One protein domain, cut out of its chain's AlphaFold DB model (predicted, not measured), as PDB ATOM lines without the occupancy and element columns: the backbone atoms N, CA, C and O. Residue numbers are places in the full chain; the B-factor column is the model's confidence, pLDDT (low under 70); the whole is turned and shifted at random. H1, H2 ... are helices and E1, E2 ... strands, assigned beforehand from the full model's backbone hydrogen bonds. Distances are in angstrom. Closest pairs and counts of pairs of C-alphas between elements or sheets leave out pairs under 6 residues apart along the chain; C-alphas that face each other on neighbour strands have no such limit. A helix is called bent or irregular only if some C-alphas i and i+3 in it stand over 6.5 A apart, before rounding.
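AT A GLANCE: This is residues 361 to 418 of the 513 residues of an uncharacterized protein of Microthlaspi erraticum (UniProt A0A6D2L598). A narrow, strongly twisted sheet of three antiparallel strands runs out to the E2 and E3 hairpin at one end, and at the other end sits a head of loops with two short helices, H1 and H2. Residues 381 to 386, between and into those helices, stick out from the head. The printed part has 58 residues, with E1, H1, H2, E2 and E3 in that order along the chain and a sheet order of E1, E2, E3. The class is mixed, helices and strands. The whole is compact, with a radius of gyration of the C-alphas of 11.7 A, and flat, spanning 33 by 27 by 14 A.

IN THESE COORDINATES: E1 is residues 361 to 367, 19.1 A from first to last C-alpha, and begins at C-alpha 361 (-33.023, -7.114, -37.300). H1 is residues 376 to 379, and H2 is residues 385 to 389. H2 is neither bent nor irregular, but only just: C-alphas 386 and 389 are 6.1 A apart. E2, residues 400 to 408, is the longest strand at 24.1 A and begins at C-alpha 400 (-19.768, 5.578, -37.968). E3, residues 411 to 417, measures 18.7 A and ends at C-alpha 417 (-26.583, 0.771, -48.292).

HOW THE PARTS SIT: E1 is an edge strand, antiparallel to the inner strand E2 at 143 degrees, with N 362 and O 405 2.9 A apart and N 403 and O 364 2.8 A apart, both within hydrogen-bond range. Residues 365 to 366 of E1 also form a short antiparallel pairing with residues 373 to 374. H1 is not on the sheet, and it is apart from E2 and E3. H1 and H2 are close but not clearly touching, with the closest C-alphas, those of Leu 379 and Arg 387, 7.7 A apart. H2 is on the sheet but only grazes it with residues 388 to 389; its closest C-alphas to E2 are those of Met 389 and Leu 400, 6.8 A apart. E2 and the other edge strand, E3, form a hairpin, antiparallel at 143 degrees, with N 413 and O 406 within hydrogen-bond range at 2.8 A. H1 is too short for an O i to N i+4 pair; H2 has 0 of 1 within range, but 2 of 2 O i to N i+3 pairs.

THE WHOLE: The two C-alphas farthest apart, those of Leu 397 and Glu 409, are 34.6 A apart. The printed part has no cut. The links from H1 to H2 and from E2 to E3 are tight, those from E1 to H1 and from H2 to E2 are short, and no link is long. The mean pLDDT of the printed part is 70.9, and residues 375 to 388 and 408 to 418 are under 70.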
ATOM      1  N   LYS A 361     -33.528  -8.414 -36.839       72.25
ATOM      2  CA  LYS A 361     -33.023  -7.114 -37.300       72.25
ATOM      3  C   LYS A 361     -32.313  -6.389 -36.156       72.25
ATOM      4  O   LYS A 361     -32.946  -5.713 -35.347       72.25
ATOM      5  N   ARG A 362     -30.985  -6.500 -36.091       73.88
ATOM      6  CA  ARG A 362     -30.142  -5.733 -35.150       73.88
ATOM      7  C   ARG A 362     -29.449  -4.574 -35.863       73.88
ATOM      8  O   ARG A 362     -29.313  -4.572 -37.083       73.88
ATOM      9  N   TYR A 363     -28.973  -3.587 -35.108       76.19
ATOM     10  CA  TYR A 363     -28.268  -2.437 -35.677       76.19
ATOM     11  C   TYR A 363     -26.843  -2.316 -35.145       76.19
ATOM     12  O   TYR A 363     -26.628  -2.186 -33.942       76.19
ATOM     13  N   ILE A 364     -25.875  -2.285 -36.058       79.06
ATOM     14  CA  ILE A 364     -24.449  -2.088 -35.762       79.06
ATOM     15  C   ILE A 364     -23.981  -0.726 -36.268       79.06
ATOM     16  O   ILE A 364     -24.652  -0.075 -37.071       79.06
ATOM     17  N   LEU A 365     -22.791  -0.310 -35.842       83.19
ATOM     18  CA  LEU A 365     -22.114   0.845 -36.417       83.19
ATOM     19  C   LEU A 365     -21.050   0.392 -37.415       83.19
ATOM     20  O   LEU A 365     -20.225  -0.466 -37.110       83.19
ATOM     21  N   ARG A 366     -21.045   0.985 -38.608       85.69
ATOM     22  CA  ARG A 366     -20.044   0.738 -39.654       85.69
ATOM     23  C   ARG A 366     -19.411   2.053 -40.076       85.69
ATOM     24  O   ARG A 366     -20.117   3.014 -40.372       85.69
ATOM     25  N   CYS A 367     -18.085   2.102 -40.135       85.69
ATOM     26  CA  CYS A 367     -17.378   3.264 -40.660       85.69
ATOM     27  C   CYS A 367     -17.599   3.368 -42.174       85.69
ATOM     28  O   CYS A 367     -17.349   2.404 -42.897       85.69
ATOM     29  N   HIS A 368     -18.027   4.526 -42.676       83.00
ATOM     30  CA  HIS A 368     -18.178   4.735 -44.120       83.00
ATOM     31  C   HIS A 368     -16.840   4.962 -44.850       83.00
ATOM     32  O   HIS A 368     -16.802   4.839 -46.069       83.00
ATOM     33  N   GLY A 369     -15.765   5.291 -44.120       83.69
ATOM     34  CA  GLY A 369     -14.422   5.518 -44.669       83.69
ATOM     35  C   GLY A 369     -13.568   4.248 -44.708       83.69
ATOM     36  O   GLY A 369     -13.228   3.759 -45.776       83.69
ATOM     37  N   CYS A 370     -13.242   3.674 -43.542       85.81
ATOM     38  CA  CYS A 370     -12.390   2.477 -43.447       85.81
ATOM     39  C   CYS A 370     -13.167   1.142 -43.434       85.81
ATOM     40  O   CYS A 370     -12.585   0.095 -43.139       85.81
ATOM     41  N   TYR A 371     -14.485   1.182 -43.668       84.50
ATOM     42  CA  TYR A 371     -15.416   0.041 -43.732       84.50
ATOM     43  C   TYR A 371     -15.479  -0.892 -42.515       84.50
ATOM     44  O   TYR A 371     -16.199  -1.889 -42.547       84.50
ATOM     45  N   THR A 372     -14.792  -0.545 -41.426       84.44
ATOM     46  CA  THR A 372     -14.746  -1.344 -40.200       84.44
ATOM     47  C   THR A 372     -16.099  -1.343 -39.506       84.44
ATOM     48  O   THR A 372     -16.704  -0.287 -39.300       84.44
ATOM     49  N   ILE A 373     -16.559  -2.534 -39.132       81.56
ATOM     50  CA  ILE A 373     -17.721  -2.730 -38.272       81.56
ATOM     51  C   ILE A 373     -17.270  -2.555 -36.819       81.56
ATOM     52  O   ILE A 373     -16.389  -3.268 -36.348       81.56
ATOM     53  N   ALA A 374     -17.877  -1.611 -36.110       75.31
ATOM     54  CA  ALA A 374     -17.688  -1.407 -34.682       75.31
ATOM     55  C   ALA A 374     -18.741  -2.224 -33.917       75.31
ATOM     56  O   ALA A 374     -19.858  -1.762 -33.678       75.31
ATOM     57  N   THR A 375     -18.389  -3.461 -33.558       69.12
ATOM     58  CA  THR A 375     -19.150  -4.262 -32.585       69.12
ATOM     59  C   THR A 375     -18.783  -3.845 -31.152       69.12
ATOM     60  O   THR A 375     -17.689  -3.308 -30.946       69.12
ATOM     61  N   PRO A 376     -19.624  -4.133 -30.135       59.16
ATOM     62  CA  PRO A 376     -19.273  -3.902 -28.728       59.16
ATOM     63  C   PRO A 376     -17.921  -4.531 -28.345       59.16
ATOM     64  O   PRO A 376     -17.079  -3.889 -27.721       59.16
ATOM     65  N   ARG A 377     -17.666  -5.749 -28.847       53.62
ATOM     66  CA  ARG A 377     -16.419  -6.507 -28.659       53.62
ATOM     67  C   ARG A 377     -15.174  -5.812 -29.227       53.62
ATOM     68  O   ARG A 377     -14.106  -5.923 -28.635       53.62
ATOM     69  N   ILE A 378     -15.291  -5.112 -30.359       55.28
ATOM     70  CA  ILE A 378     -14.179  -4.345 -30.956       55.28
ATOM     71  C   ILE A 378     -13.963  -3.025 -30.214       55.28
ATOM     72  O   ILE A 378     -12.828  -2.576 -30.084       55.28
ATOM     73  N   LEU A 379     -15.037  -2.414 -29.712       53.81
ATOM     74  CA  LEU A 379     -14.962  -1.135 -29.014       53.81
ATOM     75  C   LEU A 379     -14.217  -1.237 -27.668       53.81
ATOM     76  O   LEU A 379     -13.596  -0.256 -27.281       53.81
ATOM     77  N   LYS A 380     -14.215  -2.389 -26.971       49.62
ATOM     78  CA  LYS A 380     -13.658  -2.528 -25.598       49.62
ATOM     79  C   LYS A 380     -14.256  -1.492 -24.625       49.62
ATOM     80  O   LYS A 380     -13.546  -0.838 -23.863       49.62
ATOM     81  N   CYS A 381     -15.568  -1.290 -24.722       47.72
ATOM     82  CA  CYS A 381     -16.294  -0.219 -24.046       47.72
ATOM     83  C   CYS A 381     -17.492  -0.775 -23.275       47.72
ATOM     84  O   CYS A 381     -18.608  -0.753 -23.792       47.72
ATOM     85  N   ASP A 382     -17.291  -1.173 -22.022       42.69
ATOM     86  CA  ASP A 382     -18.380  -1.552 -21.104       42.69
ATOM     87  C   ASP A 382     -19.071  -0.299 -20.516       42.69
ATOM     88  O   ASP A 382     -19.337  -0.192 -19.322       42.69
ATOM     89  N   GLY A 383     -19.283   0.718 -21.356       47.66
ATOM     90  CA  GLY A 383     -19.700   2.059 -20.959       47.66
ATOM     91  C   GLY A 383     -20.631   2.725 -21.976       47.66
ATOM     92  O   GLY A 383     -20.740   2.268 -23.116       47.66
ATOM     93  N   PRO A 384     -21.317   3.811 -21.573       45.25
ATOM     94  CA  PRO A 384     -22.361   4.449 -22.373       45.25
ATOM     95  C   PRO A 384     -21.847   4.982 -23.717       45.25
ATOM     96  O   PRO A 384     -20.657   5.247 -23.890       45.25
ATOM     97  N   ASP A 385     -22.784   5.194 -24.648       54.34
ATOM     98  CA  ASP A 385     -22.625   5.357 -26.109       54.34
ATOM     99  C   ASP A 385     -21.622   6.409 -26.629       54.34
ATOM    100  O   ASP A 385     -21.436   6.558 -27.832       54.34
ATOM    101  N   ILE A 386     -20.948   7.150 -25.760       50.38
ATOM    102  CA  ILE A 386     -20.066   8.274 -26.085       50.38
ATOM    103  C   ILE A 386     -18.838   7.815 -26.891       50.38
ATOM    104  O   ILE A 386     -18.430   8.490 -27.834       50.38
ATOM    105  N   ARG A 387     -18.294   6.625 -26.602       51.94
ATOM    106  CA  ARG A 387     -17.189   6.036 -27.383       51.94
ATOM    107  C   ARG A 387     -17.624   5.495 -28.756       51.94
ATOM    108  O   ARG A 387     -16.785   5.206 -29.598       51.94
ATOM    109  N   LYS A 388     -18.932   5.454 -29.047       65.31
ATOM    110  CA  LYS A 388     -19.484   5.086 -30.365       65.31
ATOM    111  C   LYS A 388     -19.420   6.226 -31.401       65.31
ATOM    112  O   LYS A 388     -19.965   6.092 -32.493       65.31
ATOM    113  N   MET A 389     -18.782   7.353 -31.070       73.56
ATOM    114  CA  MET A 389     -18.606   8.505 -31.966       73.56
ATOM    115  C   MET A 389     -17.400   8.397 -32.909       73.56
ATOM    116  O   MET A 389     -17.457   8.890 -34.039       73.56
ATOM    117  N   PHE A 390     -16.311   7.783 -32.444       81.62
ATOM    118  CA  PHE A 390     -15.045   7.670 -33.169       81.62
ATOM    119  C   PHE A 390     -14.897   6.259 -33.738       81.62
ATOM    120  O   PHE A 390     -15.270   5.280 -33.096       81.62
ATOM    121  N   CYS A 391     -14.357   6.123 -34.950       84.81
ATOM    122  CA  CYS A 391     -14.069   4.793 -35.479       84.81
ATOM    123  C   CYS A 391     -12.821   4.193 -34.797       84.81
ATOM    124  O   CYS A 391     -11.755   4.796 -34.907       84.81
ATOM    125  N   PRO A 392     -12.884   2.980 -34.210       80.25
ATOM    126  CA  PRO A 392     -11.749   2.396 -33.487       80.25
ATOM    127  C   PRO A 392     -10.545   2.040 -34.378       80.25
ATOM    128  O   PRO A 392      -9.445   1.873 -33.866       80.25
ATOM    129  N   LYS A 393     -10.719   1.921 -35.707       84.69
ATOM    130  CA  LYS A 393      -9.614   1.623 -36.642       84.69
ATOM    131  C   LYS A 393      -8.920   2.873 -37.190       84.69
ATOM    132  O   LYS A 393      -7.712   2.847 -37.381       84.69
ATOM    133  N   CYS A 394      -9.668   3.935 -37.503       86.50
ATOM    134  CA  CYS A 394      -9.110   5.133 -38.151       86.50
ATOM    135  C   CYS A 394      -9.225   6.423 -37.327       86.50
ATOM    136  O   CYS A 394      -8.869   7.479 -37.831       86.50
ATOM    137  N   GLY A 395      -9.759   6.375 -36.104       82.19
ATOM    138  CA  GLY A 395      -9.893   7.525 -35.201       82.19
ATOM    139  C   GLY A 395     -10.906   8.596 -35.628       82.19
ATOM    140  O   GLY A 395     -11.262   9.443 -34.818       82.19
ATOM    141  N   ASN A 396     -11.406   8.571 -36.868       84.00
ATOM    142  CA  ASN A 396     -12.228   9.650 -37.416       84.00
ATOM    143  C   ASN A 396     -13.627   9.729 -36.775       84.00
ATOM    144  O   ASN A 396     -14.414   8.773 -36.835       84.00
ATOM    145  N   LEU A 397     -13.947  10.909 -36.239       80.50
ATOM    146  CA  LEU A 397     -15.253  11.298 -35.701       80.50
ATOM    147  C   LEU A 397     -16.346  11.292 -36.781       80.50
ATOM    148  O   LEU A 397     -16.077  11.584 -37.943       80.50
ATOM    149  N   GLY A 398     -17.584  10.943 -36.417       77.94
ATOM    150  CA  GLY A 398     -18.752  11.047 -37.308       77.94
ATOM    151  C   GLY A 398     -18.779  10.034 -38.461       77.94
ATOM    152  O   GLY A 398     -19.760   9.946 -39.199       77.94
ATOM    153  N   THR A 399     -17.733   9.216 -38.613       81.44
ATOM    154  CA  THR A 399     -17.641   8.256 -39.721       81.44
ATOM    155  C   THR A 399     -18.504   7.011 -39.540       81.44
ATOM    156  O   THR A 399     -18.811   6.332 -40.525       81.44
ATOM    157  N   LEU A 400     -18.918   6.713 -38.309       83.31
ATOM    158  CA  LEU A 400     -19.768   5.578 -37.968       83.31
ATOM    159  C   LEU A 400     -21.237   5.856 -38.336       83.31
ATOM    160  O   LEU A 400     -21.866   6.775 -37.817       83.31
ATOM    161  N   ARG A 401     -21.802   5.032 -39.227       79.94
ATOM    162  CA  ARG A 401     -23.227   5.029 -39.592       79.94
ATOM    163  C   ARG A 401     -23.922   3.815 -38.978       79.94
ATOM    164  O   ARG A 401     -23.334   2.736 -38.933       79.94
ATOM    165  N   LYS A 402     -25.173   3.987 -38.537       80.31
ATOM    166  CA  LYS A 402     -26.052   2.891 -38.099       80.31
ATOM    167  C   LYS A 402     -26.453   2.068 -39.327       80.31
ATOM    168  O   LYS A 402     -26.920   2.639 -40.310       80.31
ATOM    169  N   VAL A 403     -26.234   0.758 -39.279       79.06
ATOM    170  CA  VAL A 403     -26.521  -0.192 -40.363       79.06
ATOM    171  C   VAL A 403     -27.379  -1.313 -39.821       79.06
ATOM    172  O   VAL A 403     -27.135  -1.786 -38.711       79.06
ATOM    173  N   GLU A 404     -28.363  -1.725 -40.605       77.50
ATOM    174  CA  GLU A 404     -29.171  -2.896 -40.309       77.50
ATOM    175  C   GLU A 404     -28.391  -4.186 -40.585       77.50
ATOM    176  O   GLU A 404     -27.615  -4.299 -41.539       77.50
ATOM    177  N   VAL A 405     -28.597  -5.156 -39.706       77.38
ATOM    178  CA  VAL A 405     -28.033  -6.494 -39.771       77.38
ATOM    179  C   VAL A 405     -29.177  -7.466 -39.588       77.38
ATOM    180  O   VAL A 405     -29.790  -7.507 -38.522       77.38
ATOM    181  N   THR A 406     -29.439  -8.237 -40.625       76.81
ATOM    182  CA  THR A 406     -30.399  -9.329 -40.644       76.81
ATOM    183  C   THR A 406     -29.668 -10.611 -40.269       76.81
ATOM    184  O   THR A 406     -28.651 -10.968 -40.862       76.81
ATOM    185  N   VAL A 407     -30.124 -11.274 -39.212       72.00
ATOM    186  CA  VAL A 407     -29.710 -12.641 -38.897       72.00
ATOM    187  C   VAL A 407     -30.840 -13.549 -39.348       72.00
ATOM    188  O   VAL A 407     -31.928 -13.503 -38.776       72.00
ATOM    189  N   ASP A 408     -30.547 -14.321 -40.387       64.88
ATOM    190  CA  ASP A 408     -31.409 -15.332 -40.994       64.88
ATOM    191  C   ASP A 408     -30.733 -16.708 -40.789       64.88
ATOM    192  O   ASP A 408     -29.545 -16.767 -40.444       64.88
ATOM    193  N   GLU A 409     -31.414 -17.834 -41.012       56.69
ATOM    194  CA  GLU A 409     -30.845 -19.171 -40.747       56.69
ATOM    195  C   GLU A 409     -29.585 -19.463 -41.591       56.69
ATOM    196  O   GLU A 409     -28.662 -20.138 -41.123       56.69
ATOM    197  N   ASN A 410     -29.489 -18.842 -42.776       56.72
ATOM    198  CA  ASN A 410     -28.337 -18.872 -43.692       56.72
ATOM    199  C   ASN A 410     -27.121 -18.035 -43.214       56.72
ATOM    200  O   ASN A 410     -26.072 -17.990 -43.873       56.72
ATOM    201  N   GLY A 411     -27.242 -17.367 -42.062       64.06
ATOM    202  CA  GLY A 411     -26.182 -16.638 -41.371       64.06
ATOM    203  C   GLY A 411     -26.486 -15.155 -41.142       64.06
ATOM    204  O   GLY A 411     -27.539 -14.628 -41.488       64.06
ATOM    205  N   THR A 412     -25.520 -14.440 -40.555       65.69
ATOM    206  CA  THR A 412     -25.643 -12.987 -40.369       65.69
ATOM    207  C   THR A 412     -25.299 -12.244 -41.661       65.69
ATOM    208  O   THR A 412     -24.143 -12.259 -42.091       65.69
ATOM    209  N   THR A 413     -26.261 -11.507 -42.213       68.06
ATOM    210  CA  THR A 413     -26.076 -10.569 -43.323       68.06
ATOM    211  C   THR A 413     -26.138  -9.114 -42.837       68.06
ATOM    212  O   THR A 413     -26.999  -8.714 -42.062       68.06
ATOM    213  N   VAL A 414     -25.195  -8.277 -43.274       68.00
ATOM    214  CA  VAL A 414     -25.242  -6.816 -43.094       68.00
ATOM    215  C   VAL A 414     -25.625  -6.213 -44.420       68.00
ATOM    216  O   VAL A 414     -24.808  -6.180 -45.344       68.00
ATOM    217  N   ALA A 415     -26.842  -5.696 -44.491       67.06
ATOM    218  CA  ALA A 415     -27.303  -4.931 -45.628       67.06
ATOM    219  C   ALA A 415     -26.796  -3.486 -45.469       67.06
ATOM    220  O   ALA A 415     -27.412  -2.635 -44.829       67.06
ATOM    221  N   ALA A 416     -25.606  -3.210 -46.008       65.81
ATOM    222  CA  ALA A 416     -25.013  -1.879 -45.970       65.81
ATOM    223  C   ALA A 416     -25.410  -1.095 -47.234       65.81
ATOM    224  O   ALA A 416     -24.905  -1.417 -48.318       65.81
ATOM    225  N   PRO A 417     -26.263  -0.055 -47.138       66.56
ATOM    226  CA  PRO A 417     -26.583   0.771 -48.292       66.56
ATOM    227  C   PRO A 417     -25.340   1.539 -48.764       66.56
ATOM    228  O   PRO A 417     -24.518   1.992 -47.959       66.56
ATOM    229  N   LYS A 418     -25.197   1.717 -50.082       66.12
ATOM    230  CA  LYS A 418     -24.144   2.555 -50.674       66.12
ATOM    231  C   LYS A 418     -24.468   4.038 -50.440       66.12
ATOM    232  O   LYS A 418     -25.038   4.700 -51.304       66.12
TER     233      LYS A 418